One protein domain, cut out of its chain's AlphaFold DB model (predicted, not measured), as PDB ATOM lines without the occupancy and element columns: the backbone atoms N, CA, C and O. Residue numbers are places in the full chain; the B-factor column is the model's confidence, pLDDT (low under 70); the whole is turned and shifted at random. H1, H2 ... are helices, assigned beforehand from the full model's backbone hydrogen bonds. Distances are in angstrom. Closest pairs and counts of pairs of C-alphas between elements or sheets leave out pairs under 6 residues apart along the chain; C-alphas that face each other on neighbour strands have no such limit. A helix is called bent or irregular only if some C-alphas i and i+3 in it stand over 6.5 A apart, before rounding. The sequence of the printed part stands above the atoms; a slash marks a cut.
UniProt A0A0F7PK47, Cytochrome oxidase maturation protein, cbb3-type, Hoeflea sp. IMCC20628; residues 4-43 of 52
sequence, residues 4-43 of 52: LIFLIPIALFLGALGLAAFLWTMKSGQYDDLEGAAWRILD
ATOM      1  N   LEU A   4      -1.435  50.893 -13.239       95.12
ATOM      2  CA  LEU A   4      -1.213  49.760 -14.138       95.12
ATOM      3  C   LEU A   4      -0.002  49.946 -15.059       95.12
ATOM      4  O   LEU A   4       0.659  48.963 -15.380       95.12
ATOM      5  N   ILE A   5       0.337  51.187 -15.432       96.25
ATOM      6  CA  ILE A   5       1.471  51.461 -16.324       96.25
ATOM      7  C   ILE A   5       2.823  51.074 -15.706       96.25
ATOM      8  O   ILE A   5       3.752  50.749 -16.435       96.25
ATOM      9  N   PHE A   6       2.918  51.059 -14.373       95.81
ATOM     10  CA  PHE A   6       4.107  50.614 -13.645       95.81
ATOM     11  C   PHE A   6       3.983  49.157 -13.200       95.81
ATOM     12  O   PHE A   6       4.941  48.394 -13.301       95.81
ATOM     13  N   LEU A   7       2.796  48.745 -12.747       97.25
ATOM     14  CA  LEU A   7       2.581  47.398 -12.216       97.25
ATOM     15  C   LEU A   7       2.723  46.307 -13.284       97.25
ATOM     16  O   LEU A   7       3.268  45.249 -12.982       97.25
ATOM     17  N   ILE A   8       2.286  46.555 -14.525       96.94
ATOM     18  CA  ILE A   8       2.386  45.566 -15.610       96.94
ATOM     19  C   ILE A   8       3.858  45.258 -15.950       96.94
ATOM     20  O   ILE A   8       4.233  44.086 -15.889       96.94
ATOM     21  N   PRO A   9       4.727  46.251 -16.242       97.88
ATOM     22  CA  PRO A   9       6.147  45.982 -16.479       97.88
ATOM     23  C   PRO A   9       6.849  45.312 -15.296       97.88
ATOM     24  O   PRO A   9       7.631  44.389 -15.504       97.88
ATOM     25  N   ILE A  10       6.552  45.738 -14.062       98.12
ATOM     26  CA  ILE A  10       7.148  45.150 -12.854       98.12
ATOM     27  C   ILE A  10       6.753  43.676 -12.726       98.12
ATOM     28  O   ILE A  10       7.617  42.832 -12.499       98.12
ATOM     29  N   ALA A  11       5.475  43.345 -12.912       98.31
ATOM     30  CA  ALA A  11       5.004  41.966 -12.840       98.31
ATOM     31  C   ALA A  11       5.661  41.079 -13.909       98.31
ATOM     32  O   ALA A  11       6.119  39.980 -13.596       98.31
ATOM     33  N   LEU A  12       5.765  41.567 -15.150       98.62
ATOM     34  CA  LEU A  12       6.439  40.845 -16.234       98.62
ATOM     35  C   LEU A  12       7.928  40.637 -15.943       98.62
ATOM     36  O   LEU A  12       8.441  39.537 -16.143       98.62
ATOM     37  N   PHE A  13       8.612  41.665 -15.436       98.62
ATOM     38  CA  PHE A  13      10.021  41.577 -15.059       98.62
ATOM     39  C   PHE A  13      10.245  40.550 -13.946       98.62
ATOM     40  O   PHE A  13      11.115  39.693 -14.075       98.62
ATOM     41  N   LEU A  14       9.435  40.585 -12.885       98.69
ATOM     42  CA  LEU A  14       9.529  39.625 -11.784       98.69
ATOM     43  C   LEU A  14       9.223  38.195 -12.247       98.69
ATOM     44  O   LEU A  14       9.930  37.268 -11.859       98.69
ATOM     45  N   GLY A  15       8.223  38.014 -13.115       98.50
ATOM     46  CA  GLY A  15       7.911  36.714 -13.713       98.50
ATOM     47  C   GLY A  15       9.068  36.163 -14.549       98.50
ATOM     48  O   GLY A  15       9.456  35.007 -14.387       98.50
ATOM     49  N   ALA A  16       9.672  37.002 -15.395       98.69
ATOM     50  CA  ALA A  16      10.835  36.627 -16.195       98.69
ATOM     51  C   ALA A  16      12.059  36.307 -15.324       98.69
ATOM     52  O   ALA A  16      12.763  35.336 -15.594       98.69
ATOM     53  N   LEU A  17      12.293  37.083 -14.263       98.69
ATOM     54  CA  LEU A  17      13.395  36.867 -13.327       98.69
ATOM     55  C   LEU A  17      13.229  35.543 -12.572       98.69
ATOM     56  O   LEU A  17      14.185  34.776 -12.469       98.69
ATOM     57  N   GLY A  18      12.012  35.231 -12.117       98.12
ATOM     58  CA  GLY A  18      11.689  33.944 -11.502       98.12
ATOM     59  C   GLY A  18      11.887  32.767 -12.460       98.12
ATOM     60  O   GLY A  18      12.511  31.775 -12.091       98.12
ATOM     61  N   LEU A  19      11.429  32.894 -13.709       97.94
ATOM     62  CA  LEU A  19      11.627  31.863 -14.731       97.94
ATOM     63  C   LEU A  19      13.114  31.655 -15.047       97.94
ATOM     64  O   LEU A  19      13.575  30.519 -15.108       97.94
ATOM     65  N   ALA A  20      13.881  32.733 -15.215       97.94
ATOM     66  CA  ALA A  20      15.316  32.652 -15.474       97.94
ATOM     67  C   ALA A  20      16.064  31.984 -14.311       97.94
ATOM     68  O   ALA A  20      16.902  31.113 -14.547       97.94
ATOM     69  N   ALA A  21      15.727  32.341 -13.068       96.81
ATOM     70  CA  ALA A  21      16.280  31.701 -11.880       96.81
ATOM     71  C   ALA A  21      15.950  30.201 -11.848       96.81
ATOM     72  O   ALA A  21      16.852  29.392 -11.664       96.81
ATOM     73  N   PHE A  22      14.698  29.820 -12.111       94.56
ATOM     74  CA  PHE A  22      14.272  28.418 -12.168       94.56
ATOM     75  C   PHE A  22      15.013  27.609 -13.246       94.56
ATOM     76  O   PHE A  22      15.485  26.501 -12.999       94.56
ATOM     77  N   LEU A  23      15.174  28.162 -14.449       95.38
ATOM     78  CA  LEU A  23      15.935  27.491 -15.507       95.38
ATOM     79  C   LEU A  23      17.422  27.357 -15.138       95.38
ATOM     80  O   LEU A  23      18.054  26.349 -15.459       95.38
ATOM     81  N   TRP A  24      17.984  28.353 -14.447       94.56
ATOM     82  CA  TRP A  24      19.356  28.300 -13.945       94.56
ATOM     83  C   TRP A  24      19.540  27.218 -12.874       94.56
ATOM     84  O   TRP A  24      20.516  26.469 -12.957       94.56
ATOM     85  N   THR A  25      18.600  27.063 -11.930       92.44
ATOM     86  CA  THR A  25      18.688  26.003 -10.911       92.44
ATOM     87  C   THR A  25      18.644  24.615 -11.543       92.44
ATOM     88  O   THR A  25      19.479  23.779 -11.202       92.44
ATOM     89  N   MET A  26      17.766  24.383 -12.527       89.25
ATOM     90  CA  MET A  26      17.733  23.108 -13.257       89.25
ATOM     91  C   MET A  26      19.051  22.827 -13.982       89.25
ATOM     92  O   MET A  26      19.581  21.725 -13.894       89.25
ATOM     93  N   LYS A  27      19.630  23.829 -14.656       90.00
ATOM     94  CA  LYS A  27      20.915  23.670 -15.354       90.00
ATOM     95  C   LYS A  27      22.091  23.428 -14.400       90.00
ATOM     96  O   LYS A  27      23.079  22.824 -14.801       90.00
ATOM     97  N   SER A  28      22.018  23.923 -13.169       88.62
ATOM     98  CA  SER A  28      23.109  23.816 -12.194       88.62
ATOM     99  C   SER A  28      23.292  22.421 -11.579       88.62
ATOM    100  O   SER A  28      24.194  22.255 -10.765       88.62
ATOM    101  N   GLY A  29      22.456  21.436 -11.934       80.88
ATOM    102  CA  GLY A  29      22.551  20.069 -11.401       80.88
ATOM    103  C   GLY A  29      22.166  19.949  -9.923       80.88
ATOM    104  O   GLY A  29      22.338  18.898  -9.318       80.88
ATOM    105  N   GLN A  30      21.614  21.011  -9.318       77.62
ATOM    106  CA  GLN A  30      21.213  21.018  -7.904       77.62
ATOM    107  C   GLN A  30      20.120  19.990  -7.573       77.62
ATOM    108  O   GLN A  30      19.975  19.610  -6.415       77.62
ATOM    109  N   TYR A  31      19.354  19.544  -8.570       78.38
ATOM    110  CA  TYR A  31      18.298  18.548  -8.391       78.38
ATOM    111  C   TYR A  31      18.795  17.100  -8.535       78.38
ATOM    112  O   TYR A  31      18.049  16.187  -8.193       78.38
ATOM    113  N   ASP A  32      20.033  16.882  -8.994       78.88
ATOM    114  CA  ASP A  32      20.547  15.542  -9.314       78.88
ATOM    115  C   ASP A  32      20.928  14.729  -8.058       78.88
ATOM    116  O   ASP A  32      20.918  13.504  -8.098       78.88
ATOM    117  N   ASP A  33      21.224  15.389  -6.928       77.75
ATOM    118  CA  ASP A  33      21.587  14.742  -5.648       77.75
ATOM    119  C   ASP A  33      20.523  14.935  -4.546       77.75
ATOM    120  O   ASP A  33      20.812  14.891  -3.348       77.75
ATOM    121  N   LEU A  34      19.260  15.157  -4.918       75.62
ATOM    122  CA  LEU A  34      18.181  15.249  -3.924       75.62
ATOM    123  C   LEU A  34      17.884  13.898  -3.261       75.62
ATOM    124  O   LEU A  34      17.624  13.842  -2.059       75.62
ATOM    125  N   GLU A  35      17.964  12.806  -4.022       75.69
ATOM    126  CA  GLU A  35      17.753  11.449  -3.504       75.69
ATOM    127  C   GLU A  35      18.894  11.003  -2.575       75.69
ATOM    128  O   GLU A  35      18.632  10.447  -1.508       75.69
ATOM    129  N   GLY A  36      20.153  11.296  -2.919       78.56
ATOM    130  CA  GLY A  36      21.311  10.975  -2.077       78.56
ATOM    131  C   GLY A  36      21.338  11.768  -0.767       78.56
ATOM    132  O   GLY A  36      21.666  11.218   0.287       78.56
ATOM    133  N   ALA A  37      20.930  13.040  -0.799       79.12
ATOM    134  CA  ALA A  37      20.767  13.852   0.406       79.12
ATOM    135  C   ALA A  37      19.684  13.303   1.353       79.12
ATOM    136  O   ALA A  37      19.891  13.277   2.567       79.12
ATOM    137  N   ALA A  38      18.560  12.819   0.814       80.31
ATOM    138  CA  ALA A  38      17.491  12.200   1.599       80.31
ATOM    139  C   ALA A  38      17.892  10.837   2.194       80.31
ATOM    140  O   ALA A  38      17.467  10.494   3.293       80.31
ATOM    141  N   TRP A  39      18.742  10.065   1.517       79.88
ATOM    142  CA  TRP A  39      19.293   8.840   2.099       79.88
ATOM    143  C   TRP A  39      20.234   9.128   3.272       79.88
ATOM    144  O   TRP A  39      20.110   8.495   4.316       79.88
ATOM    145  N   ARG A  40      21.107  10.135   3.148       79.06
ATOM    146  CA  ARG A  40      22.046  10.525   4.217       79.06
ATOM    147  C   ARG A  40      21.371  11.054   5.480       79.06
ATOM    148  O   ARG A  40      21.948  10.939   6.548       79.06
ATOM    149  N   ILE A  41      20.184  11.659   5.380       78.00
ATOM    150  CA  ILE A  41      19.489  12.184   6.568       78.00
ATOM    151  C   ILE A  41      18.785  11.090   7.381       78.00
ATOM    152  O   ILE A  41      18.504  11.295   8.558       78.00
ATOM    153  N   LEU A  42      18.487   9.950   6.751       78.06
ATOM    154  CA  LEU A  42      17.939   8.760   7.412       78.06
ATOM    155  C   LEU A  42      19.034   7.811   7.903       78.06
ATOM    156  O   LEU A  42      18.771   6.949   8.737       78.06
ATOM    157  N   ASP A  43      20.246   7.959   7.374       76.00
ATOM    158  CA  ASP A  43      21.414   7.230   7.830       76.00
ATOM    159  C   ASP A  43      21.942   7.885   9.120       76.00
ATOM    160  O   ASP A  43      22.650   8.890   9.089       76.00
TER     161      ASP A  43
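Overview. This is residues 4 to 43 of the 52 residues of the protein "Cytochrome oxidase maturation protein, cbb3-type" of Hoeflea sp. IMCC20628 (UniProt A0A0F7PK47). One long straight helix, H1, makes most of the length, and a six-residue link leads from its end to a short helix, H2, turned well off H1's line; nothing folds back on anything else. The printed part has 40 residues with two named helices, H1 then H2, no named strand, and is all helix. It is extended, a rod spanning 54 by 19 by 7 A, with a radius of gyration of the C-alphas of 16.8 A.

Arrangement. Look first at H1, residues 4 to 27, and then at H2, residues 34 to 42: they are apart, joined by a short link. Residues 4 to 43 stand free. O i to N i+4 pairs are within hydrogen-bond range in 19 of 20 for H1 and 4 of 5 for H2.

Along the chain. Find C-alpha 4 at (-1.213, 49.760, -14.138); from there H1 runs 34.2 A to C-alpha 27 at (20.915, 23.670, -15.354). H1 is neither bent nor irregular, but only just: C-alphas 5 and 8 are 6.0 A apart. H2 ends at C-alpha 42, (17.939, 8.760, 7.412), 13.1 A from C-alpha 34.

Size, cuts and confidence. The C-alphas of Ile 5 and Asp 43, the two farthest apart, are 54.2 A apart. The printed part has no cut, and no printed residue is under 70 in pLDDT.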